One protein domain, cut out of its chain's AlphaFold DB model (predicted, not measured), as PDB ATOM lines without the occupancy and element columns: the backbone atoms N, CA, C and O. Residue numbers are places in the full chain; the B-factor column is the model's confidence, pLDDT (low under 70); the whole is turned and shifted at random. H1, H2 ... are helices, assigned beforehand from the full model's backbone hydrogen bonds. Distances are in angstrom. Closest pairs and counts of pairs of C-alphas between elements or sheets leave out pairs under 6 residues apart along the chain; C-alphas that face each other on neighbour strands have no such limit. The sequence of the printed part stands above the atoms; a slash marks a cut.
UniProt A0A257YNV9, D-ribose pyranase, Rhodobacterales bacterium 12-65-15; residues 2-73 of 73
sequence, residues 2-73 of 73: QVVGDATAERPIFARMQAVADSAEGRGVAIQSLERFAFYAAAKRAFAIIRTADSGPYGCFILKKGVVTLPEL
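What this domain is: This is residues 2 to 73 of the 73 residues of the protein "D-ribose pyranase" of Rhodobacterales bacterium 12-65-15 (UniProt A0A257YNV9). What is the shape? With little regular structure, it is a loose body in which H1 and the shorter H2 sit at opposite sides, residues 44 to 64 loop out and back between them, and a tail, residues 65 to 73, sticks out. What is printed? There are 72 residues with two named helices, H1 then H2, and no named strand; the class is all helix, with 22 residues in named elements. The radius of gyration of the C-alphas is 14.5 A, and the spans, 52 by 26 by 23 A, are only just elongated.

How they stand to each other: How do the helices stand? H1, residues 12 to 25, and H2, residues 36 to 43, are apart, with no C-alpha of one within 8 A of the other. A short link of 10 residues joins them. And their backbones? In H1 and H2 every O i to N i+4 pair is within hydrogen-bond range.

Where its parts are: Where is H1? It runs 20.4 A from C-alpha 12 at (-31.293, 3.233, 17.693). Where does H2 end? At C-alpha 43, (-38.300, -10.671, 32.818), 10.4 A from C-alpha 36.

The domain as a whole: How large is it? The C-alphas farthest apart, of Gly 5 and Leu 73, are 52.4 A apart. Any cut or low confidence? The printed part has no cut, and no printed residue is under 70 in pLDDT.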
ATOM      1  N   GLN A   2     -38.040  -7.749  20.383       97.56
ATOM      2  CA  GLN A   2     -38.454  -7.582  18.984       97.56
ATOM      3  C   GLN A   2     -39.567  -6.533  18.854       97.56
ATOM      4  O   GLN A   2     -40.407  -6.408  19.752       97.56
ATOM      5  N   VAL A   3     -39.573  -5.785  17.748       96.62
ATOM      6  CA  VAL A   3     -40.642  -4.826  17.454       96.62
ATOM      7  C   VAL A   3     -41.910  -5.594  17.081       96.62
ATOM      8  O   VAL A   3     -41.884  -6.560  16.322       96.62
ATOM      9  N   VAL A   4     -43.047  -5.195  17.652       95.50
ATOM     10  CA  VAL A   4     -44.328  -5.861  17.381       95.50
ATOM     11  C   VAL A   4     -44.717  -5.645  15.922       95.50
ATOM     12  O   VAL A   4     -44.784  -4.506  15.468       95.50
ATOM     13  N   GLY A   5     -44.995  -6.739  15.215       95.62
ATOM     14  CA  GLY A   5     -45.350  -6.725  13.794       95.62
ATOM     15  C   GLY A   5     -44.154  -6.747  12.838       95.62
ATOM     16  O   GLY A   5     -44.355  -7.007  11.659       95.62
ATOM     17  N   ASP A   6     -42.928  -6.546  13.333       95.75
ATOM     18  CA  ASP A   6     -41.703  -6.630  12.533       95.75
ATOM     19  C   ASP A   6     -40.516  -7.051  13.412       95.75
ATOM     20  O   ASP A   6     -39.878  -6.240  14.082       95.75
ATOM     21  N   ALA A   7     -40.198  -8.345  13.414       93.94
ATOM     22  CA  ALA A   7     -39.111  -8.883  14.231       93.94
ATOM     23  C   ALA A   7     -37.709  -8.434  13.777       93.94
ATOM     24  O   ALA A   7     -36.758  -8.592  14.542       93.94
ATOM     25  N   THR A   8     -37.591  -7.892  12.560       93.94
ATOM     26  CA  THR A   8     -36.330  -7.440  11.952       93.94
ATOM     27  C   THR A   8     -36.127  -5.932  12.039       93.94
ATOM     28  O   THR A   8     -35.048  -5.443  11.713       93.94
ATOM     29  N   ALA A   9     -37.138  -5.188  12.496       95.25
ATOM     30  CA  ALA A   9     -37.032  -3.747  12.637       95.25
ATOM     31  C   ALA A   9     -35.965  -3.365  13.667       95.25
ATOM     32  O   ALA A   9     -36.037  -3.710  14.851       95.25
ATOM     33  N   GLU A  10     -35.023  -2.550  13.211       91.94
ATOM     34  CA  GLU A  10     -33.974  -1.981  14.040       91.94
ATOM     35  C   GLU A  10     -34.457  -0.753  14.817       91.94
ATOM     36  O   GLU A  10     -35.349  -0.004  14.400       91.94
ATOM     37  N   ARG A  11     -33.835  -0.516  15.976       93.88
ATOM     38  CA  ARG A  11     -34.041   0.695  16.779       93.88
ATOM     39  C   ARG A  11     -32.696   1.275  17.194       93.88
ATOM     40  O   ARG A  11     -31.809   0.509  17.564       93.88
ATOM     41  N   PRO A  12     -32.549   2.612  17.266       94.00
ATOM     42  CA  PRO A  12     -31.293   3.233  17.693       94.00
ATOM     43  C   PRO A  12     -30.777   2.720  19.045       94.00
ATOM     44  O   PRO A  12     -29.571   2.651  19.269       94.00
ATOM     45  N   ILE A  13     -31.688   2.334  19.946       95.06
ATOM     46  CA  ILE A  13     -31.335   1.799  21.260       95.06
ATOM     47  C   ILE A  13     -30.651   0.426  21.190       95.06
ATOM     48  O   ILE A  13     -29.829   0.127  22.050       95.06
ATOM     49  N   PHE A  14     -30.924  -0.389  20.164       95.44
ATOM     50  CA  PHE A  14     -30.297  -1.704  20.004       95.44
ATOM     51  C   PHE A  14     -28.808  -1.554  19.699       95.44
ATOM     52  O   PHE A  14     -27.983  -2.092  20.432       95.44
ATOM     53  N   ALA A  15     -28.464  -0.725  18.710       95.50
ATOM     54  CA  ALA A  15     -27.074  -0.421  18.375       95.50
ATOM     55  C   ALA A  15     -26.323   0.242  19.545       95.50
ATOM     56  O   ALA A  15     -25.175  -0.100  19.821       95.50
ATOM     57  N   ARG A  16     -26.977   1.155  20.280       96.00
ATOM     58  CA  ARG A  16     -26.381   1.785  21.472       96.00
ATOM     59  C   ARG A  16     -26.080   0.768  22.567       96.00
ATOM     60  O   ARG A  16     -24.983   0.783  23.114       96.00
ATOM     61  N   MET A  17     -27.031  -0.111  22.880       96.25
ATOM     62  CA  MET A  17     -26.820  -1.140  23.896       96.25
ATOM     63  C   MET A  17     -25.746  -2.144  23.464       96.25
ATOM     64  O   MET A  17     -24.939  -2.549  24.295       96.25
ATOM     65  N   GLN A  18     -25.700  -2.503  22.177       97.44
ATOM     66  CA  GLN A  18     -24.662  -3.372  21.623       97.44
ATOM     67  C   GLN A  18     -23.269  -2.764  21.833       97.44
ATOM     68  O   GLN A  18     -22.404  -3.416  22.407       97.44
ATOM     69  N   ALA A  19     -23.087  -1.484  21.496       97.56
ATOM     70  CA  ALA A  19     -21.821  -0.783  21.713       97.56
ATOM     71  C   ALA A  19     -21.418  -0.717  23.200       97.56
ATOM     72  O   ALA A  19     -20.246  -0.885  23.534       97.56
ATOM     73  N   VAL A  20     -22.382  -0.504  24.105       97.25
ATOM     74  CA  VAL A  20     -22.131  -0.517  25.557       97.25
ATOM     75  C   VAL A  20     -21.700  -1.905  26.030       97.25
ATOM     76  O   VAL A  20     -20.735  -2.008  26.784       97.25
ATOM     77  N   ALA A  21     -22.383  -2.963  25.587       97.19
ATOM     78  CA  ALA A  21     -22.037  -4.337  25.940       97.19
ATOM     79  C   ALA A  21     -20.633  -4.704  25.441       97.19
ATOM     80  O   ALA A  21     -19.824  -5.212  26.215       97.19
ATOM     81  N   ASP A  22     -20.325  -4.371  24.187       97.56
ATOM     82  CA  ASP A  22     -19.026  -4.662  23.581       97.56
ATOM     83  C   ASP A  22     -17.892  -3.921  24.298       97.56
ATOM     84  O   ASP A  22     -16.844  -4.499  24.592       97.56
ATOM     85  N   SER A  23     -18.116  -2.647  24.635       97.94
ATOM     86  CA  SER A  23     -17.144  -1.844  25.374       97.94
ATOM     87  C   SER A  23     -16.941  -2.342  26.804       97.94
ATOM     88  O   SER A  23     -15.813  -2.306  27.287       97.94
ATOM     89  N   ALA A  24     -18.002  -2.777  27.490       96.81
ATOM     90  CA  ALA A  24     -17.913  -3.279  28.860       96.81
ATOM     91  C   ALA A  24     -17.186  -4.631  28.940       96.81
ATOM     92  O   ALA A  24     -16.487  -4.898  29.914       96.81
ATOM     93  N   GLU A  25     -17.335  -5.470  27.915       95.38
ATOM     94  CA  GLU A  25     -16.732  -6.807  27.856       95.38
ATOM     95  C   GLU A  25     -15.360  -6.822  27.164       95.38
ATOM     96  O   GLU A  25     -14.656  -7.831  27.218       95.38
ATOM     97  N   GLY A  26     -14.976  -5.735  26.485       96.50
ATOM     98  CA  GLY A  26     -13.744  -5.655  25.692       96.50
ATOM     99  C   GLY A  26     -13.738  -6.565  24.455       96.50
ATOM    100  O   GLY A  26     -12.683  -6.823  23.880       96.50
ATOM    101  N   ARG A  27     -14.905  -7.084  24.055       95.38
ATOM    102  CA  ARG A  27     -15.107  -7.997  22.919       95.38
ATOM    103  C   ARG A  27     -16.547  -7.909  22.425       95.38
ATOM    104  O   ARG A  27     -17.425  -7.507  23.175       95.38
ATOM    105  N   GLY A  28     -16.806  -8.399  21.214       94.81
ATOM    106  CA  GLY A  28     -18.170  -8.519  20.692       94.81
ATOM    107  C   GLY A  28     -19.039  -9.477  21.520       94.81
ATOM    108  O   GLY A  28     -18.702 -10.658  21.663       94.81
ATOM    109  N   VAL A  29     -20.171  -8.989  22.032       95.00
ATOM    110  CA  VAL A  29     -21.175  -9.780  22.761       95.00
ATOM    111  C   VAL A  29     -22.542  -9.598  22.125       95.00
ATOM    112  O   VAL A  29     -23.283  -8.680  22.464       95.00
ATOM    113  N   ALA A  30     -22.896 -10.502  21.213       94.38
ATOM    114  CA  ALA A  30     -24.147 -10.414  20.468       94.38
ATOM    115  C   ALA A  30     -25.375 -10.423  21.395       94.38
ATOM    116  O   ALA A  30     -25.653 -11.411  22.085       94.38
ATOM    117  N   ILE A  31     -26.137  -9.327  21.379       95.88
ATOM    118  CA  ILE A  31     -27.409  -9.230  22.090       95.88
ATOM    119  C   ILE A  31     -28.467 -10.024  21.322       95.88
ATOM    120  O   ILE A  31     -28.716  -9.800  20.140       95.88
ATOM    121  N   GLN A  32     -29.130 -10.944  22.017       95.44
ATOM    122  CA  GLN A  32     -30.217 -11.733  21.448       95.44
ATOM    123  C   GLN A  32     -31.559 -11.012  21.588       95.44
ATOM    124  O   GLN A  32     -31.837 -10.346  22.592       95.44
ATOM    125  N   SER A  33     -32.424 -11.177  20.589       95.19
ATOM    126  CA  SER A  33     -33.789 -10.662  20.620       95.19
ATOM    127  C   SER A  33     -34.773 -11.743  21.078       95.19
ATOM    128  O   SER A  33     -34.598 -12.932  20.830       95.19
ATOM    129  N   LEU A  34     -35.817 -11.311  21.784       97.44
ATOM    130  CA  LEU A  34     -36.952 -12.139  22.184       97.44
ATOM    131  C   LEU A  34     -38.233 -11.463  21.705       97.44
ATOM    132  O   LEU A  34     -38.328 -10.229  21.765       97.44
ATOM    133  N   GLU A  35     -39.210 -12.273  21.298       97.81
ATOM    134  CA  GLU A  35     -40.597 -11.840  21.100       97.81
ATOM    135  C   GLU A  35     -41.110 -11.161  22.386       97.81
ATOM    136  O   GLU A  35     -40.647 -11.453  23.493       97.81
ATOM    137  N   ARG A  36     -42.027 -10.200  22.259       97.00
ATOM    138  CA  ARG A  36     -42.495  -9.343  23.354       97.00
ATOM    139  C   ARG A  36     -43.024 -10.116  24.565       97.00
ATOM    140  O   ARG A  36     -42.622  -9.813  25.691       97.00
ATOM    141  N   PHE A  37     -43.902 -11.095  24.379       97.56
ATOM    142  CA  PHE A  37     -44.436 -11.886  25.488       97.56
ATOM    143  C   PHE A  37     -43.406 -12.866  26.042       97.56
ATOM    144  O   PHE A  37     -43.325 -13.028  27.263       97.56
ATOM    145  N   ALA A  38     -42.556 -13.443  25.188       98.19
ATOM    146  CA  ALA A  38     -41.413 -14.238  25.639       98.19
ATOM    147  C   ALA A  38     -40.450 -13.412  26.515       98.19
ATOM    148  O   ALA A  38     -39.990 -13.885  27.559       98.19
ATOM    149  N   PHE A  39     -40.203 -12.151  26.151       98.06
ATOM    150  CA  PHE A  39     -39.410 -11.211  26.941       98.06
ATOM    151  C   PHE A  39     -40.061 -10.943  28.300       98.06
ATOM    152  O   PHE A  39     -39.383 -11.018  29.320       98.06
ATOM    153  N   TYR A  40     -41.372 -10.684  28.351       97.56
ATOM    154  CA  TYR A  40     -42.070 -10.497  29.627       97.56
ATOM    155  C   TYR A  40     -42.034 -11.751  30.504       97.56
ATOM    156  O   TYR A  40     -41.832 -11.644  31.714       97.56
ATOM    157  N   ALA A  41     -42.188 -12.940  29.918       98.25
ATOM    158  CA  ALA A  41     -42.075 -14.198  30.647       98.25
ATOM    159  C   ALA A  41     -40.666 -14.394  31.232       98.25
ATOM    160  O   ALA A  41     -40.537 -14.840  32.371       98.25
ATOM    161  N   ALA A  42     -39.618 -14.034  30.486       98.00
ATOM    162  CA  ALA A  42     -38.241 -14.060  30.973       98.00
ATOM    163  C   ALA A  42     -37.985 -13.001  32.059       98.00
ATOM    164  O   ALA A  42     -37.411 -13.327  33.096       98.00
ATOM    165  N   ALA A  43     -38.466 -11.770  31.868       97.88
ATOM    166  CA  ALA A  43     -38.300 -10.671  32.818       97.88
ATOM    167  C   ALA A  43     -38.940 -10.977  34.182       97.88
ATOM    168  O   ALA A  43     -38.343 -10.689  35.212       97.88
ATOM    169  N   LYS A  44     -40.106 -11.640  34.215       97.69
ATOM    170  CA  LYS A  44     -40.752 -12.079  35.471       97.69
ATOM    171  C   LYS A  44     -39.906 -13.053  36.299       97.69
ATOM    172  O   LYS A  44     -40.159 -13.200  37.487       97.69
ATOM    173  N   ARG A  45     -38.938 -13.733  35.678       97.75
ATOM    174  CA  ARG A  45     -38.005 -14.654  36.346       97.75
ATOM    175  C   ARG A  45     -36.661 -14.002  36.679       97.75
ATOM    176  O   ARG A  45     -35.771 -14.686  37.177       97.75
ATOM    177  N   ALA A  46     -36.472 -12.726  36.346       98.25
ATOM    178  CA  ALA A  46     -35.237 -12.021  36.649       98.25
ATOM    179  C   ALA A  46     -35.089 -11.828  38.162       98.25
ATOM    180  O   ALA A  46     -36.069 -11.644  38.876       98.25
ATOM    181  N   PHE A  47     -33.843 -11.828  38.633       98.31
ATOM    182  CA  PHE A  47     -33.529 -11.588  40.041       98.31
ATOM    183  C   PHE A  47     -34.008 -10.208  40.519       98.31
ATOM    184  O   PHE A  47     -34.502 -10.066  41.632       98.31
ATOM    185  N   ALA A  48     -33.874  -9.194  39.664       97.75
ATOM    186  CA  ALA A  48     -34.310  -7.837  39.944       97.75
ATOM    187  C   ALA A  48     -34.751  -7.136  38.656       97.75
ATOM    188  O   ALA A  48     -34.280  -7.461  37.564       97.75
ATOM    189  N   ILE A  49     -35.623  -6.137  38.805       97.62
ATOM    190  CA  ILE A  49     -36.019  -5.217  37.737       97.62
ATOM    191  C   ILE A  49     -35.540  -3.819  38.114       97.62
ATOM    192  O   ILE A  49     -35.998  -3.244  39.098       97.62
ATOM    193  N   ILE A  50     -34.640  -3.262  37.307       97.31
ATOM    194  CA  ILE A  50     -34.180  -1.881  37.456       97.31
ATOM    195  C   ILE A  50     -35.059  -1.001  36.571       97.31
ATOM    196  O   ILE A  50     -35.039  -1.105  35.345       97.31
ATOM    197  N   ARG A  51     -35.862  -0.145  37.202       96.06
ATOM    198  CA  ARG A  51     -36.691   0.850  36.516       96.06
ATOM    199  C   ARG A  51     -35.852   2.094  36.248       96.06
ATOM    200  O   ARG A  51     -35.372   2.719  37.187       96.06
ATOM    201  N   THR A  52     -35.697   2.451  34.980       94.88
ATOM    202  CA  THR A  52     -35.010   3.675  34.551       94.88
ATOM    203  C   THR A  52     -36.021   4.749  34.143       94.88
ATOM    204  O   THR A  52     -37.218   4.479  34.032       94.88
ATOM    205  N   ALA A  53     -35.536   5.971  33.910       94.88
ATOM    206  CA  ALA A  53     -36.311   7.064  33.319       94.88
ATOM    207  C   ALA A  53     -36.238   7.081  31.774       94.88
ATOM    208  O   ALA A  53     -36.526   8.103  31.155       94.88
ATOM    209  N   ASP A  54     -35.816   5.974  31.149       90.12
ATOM    210  CA  ASP A  54     -35.770   5.861  29.691       90.12
ATOM    211  C   ASP A  54     -37.196   5.925  29.120       90.12
ATOM    212  O   ASP A  54     -38.071   5.144  29.500       90.12
ATOM    213  N   SER A  55     -37.439   6.896  28.240       87.00
ATOM    214  CA  SER A  55     -38.741   7.140  27.611       87.00
ATOM    215  C   SER A  55     -38.893   6.464  26.243       87.00
ATOM    216  O   SER A  55     -39.965   6.529  25.637       87.00
ATOM    217  N   GLY A  56     -37.838   5.824  25.735       86.50
ATOM    218  CA  GLY A  56     -37.785   5.222  24.412       86.50
ATOM    219  C   GLY A  56     -38.479   3.854  24.350       86.50
ATOM    220  O   GLY A  56     -38.303   3.004  25.228       86.50
ATOM    221  N   PRO A  57     -39.250   3.563  23.284       90.50
ATOM    222  CA  PRO A  57     -39.853   2.248  23.120       90.50
ATOM    223  C   PRO A  57     -38.774   1.190  22.850       90.50
ATOM    224  O   PRO A  57     -37.791   1.450  22.158       90.50
ATOM    225  N   TYR A  58     -39.005  -0.031  23.339       94.75
ATOM    226  CA  TYR A  58     -38.105  -1.184  23.184       94.75
ATOM    227  C   TYR A  58     -36.727  -1.040  23.860       94.75
ATOM    228  O   TYR A  58     -35.863  -1.885  23.638       94.75
ATOM    229  N   GLY A  59     -36.538  -0.055  24.745       95.38
ATOM    230  CA  GLY A  59     -35.308   0.136  25.528       95.38
ATOM    231  C   GLY A  59     -35.117  -0.826  26.709       95.38
ATOM    232  O   GLY A  59     -34.234  -0.625  27.537       95.38
ATOM    233  N   CYS A  60     -35.940  -1.872  26.826       96.25
ATOM    234  CA  CYS A  60     -35.791  -2.871  27.880       96.25
ATOM    235  C   CYS A  60     -34.827  -3.987  27.455       96.25
ATOM    236  O   CYS A  60     -35.021  -4.628  26.416       96.25
ATOM    237  N   PHE A  61     -33.866  -4.297  28.328       96.88
ATOM    238  CA  PHE A  61     -32.894  -5.377  28.156       96.88
ATOM    239  C   PHE A  61     -32.894  -6.304  29.372       96.88
ATOM    240  O   PHE A  61     -33.183  -5.880  30.490       96.88
ATOM    241  N   ILE A  62     -32.576  -7.577  29.147       97.81
ATOM    242  CA  ILE A  62     -32.354  -8.559  30.210       97.81
ATOM    243  C   ILE A  62     -30.862  -8.859  30.226       97.81
ATOM    244  O   ILE A  62     -30.296  -9.223  29.198       97.81
ATOM    245  N   LEU A  63     -30.240  -8.717  31.393       96.94
ATOM    246  CA  LEU A  63     -28.828  -9.018  31.595       96.94
ATOM    247  C   LEU A  63     -28.692 -10.357  32.315       96.94
ATOM    248  O   LEU A  63     -29.372 -10.610  33.312       96.94
ATOM    249  N   LYS A  64     -27.787 -11.206  31.826       95.88
ATOM    250  CA  LYS A  64     -27.408 -12.457  32.482       95.88
ATOM    251  C   LYS A  64     -25.993 -12.304  33.025       95.88
ATOM    252  O   LYS A  64     -25.050 -12.179  32.252       95.88
ATOM    253  N   LYS A  65     -25.854 -12.318  34.351       95.12
ATOM    254  CA  LYS A  65     -24.547 -12.250  35.012       95.12
ATOM    255  C   LYS A  65     -23.710 -13.485  34.648       95.12
ATOM    256  O   LYS A  65     -24.208 -14.609  34.733       95.12
ATOM    257  N   GLY A  66     -22.463 -13.256  34.239       93.06
ATOM    258  CA  GLY A  66     -21.461 -14.298  34.018       93.06
ATOM    259  C   GLY A  66     -20.776 -14.751  35.312       93.06
ATOM    260  O   GLY A  66     -21.237 -14.470  36.418       93.06
ATOM    261  N   VAL A  67     -19.650 -15.445  35.166       94.12
ATOM    262  CA  VAL A  67     -18.801 -15.882  36.282       94.12
ATOM    263  C   VAL A  67     -17.523 -15.050  36.272       94.12
ATOM    264  O   VAL A  67     -16.958 -14.811  35.209       94.12
ATOM    265  N   VAL A  68     -17.075 -14.613  37.447       91.94
ATOM    266  CA  VAL A  68     -15.761 -13.984  37.619       91.94
ATOM    267  C   VAL A  68     -14.824 -15.045  38.175       91.94
ATOM    268  O   VAL A  68     -15.062 -15.551  39.271       91.94
ATOM    269  N   THR A  69     -13.782 -15.390  37.423       91.38
ATOM    270  CA  THR A  69     -12.709 -16.252  37.924       91.38
ATOM    271  C   THR A  69     -11.849 -15.431  38.876       91.38
ATOM    272  O   THR A  69     -11.230 -14.450  38.465       91.38
ATOM    273  N   LEU A  70     -11.845 -15.810  40.149       90.75
ATOM    274  CA  LEU A  70     -10.989 -15.224  41.176       90.75
ATOM    275  C   LEU A  70      -9.804 -16.165  41.442       90.75
ATOM    276  O   LEU A  70      -9.940 -17.366  41.194       90.75
ATOM    277  N   PRO A  71      -8.651 -15.650  41.908       90.06
ATOM    278  CA  PRO A  71      -7.565 -16.506  42.381       90.06
ATOM    279  C   PRO A  71      -8.040 -17.414  43.525       90.06
ATOM    280  O   PRO A  71      -9.010 -17.094  44.219       90.06
ATOM    281  N   GLU A  72      -7.358 -18.547  43.704       85.69
ATOM    282  CA  GLU A  72      -7.572 -19.421  44.860       85.69
ATOM    283  C   GLU A  72      -7.278 -18.659  46.162       85.69
ATOM    284  O   GLU A  72      -6.430 -17.762  46.183       85.69
ATOM    285  N   LEU A  73      -8.041 -18.982  47.211       75.88
ATOM    286  CA  LEU A  73      -7.939 -18.358  48.535       75.88
ATOM    287  C   LEU A  73      -6.664 -18.776  49.270       75.88
ATOM    288  O   LEU A  73      -6.343 -19.985  49.237       75.88
TER     289      LEU A  73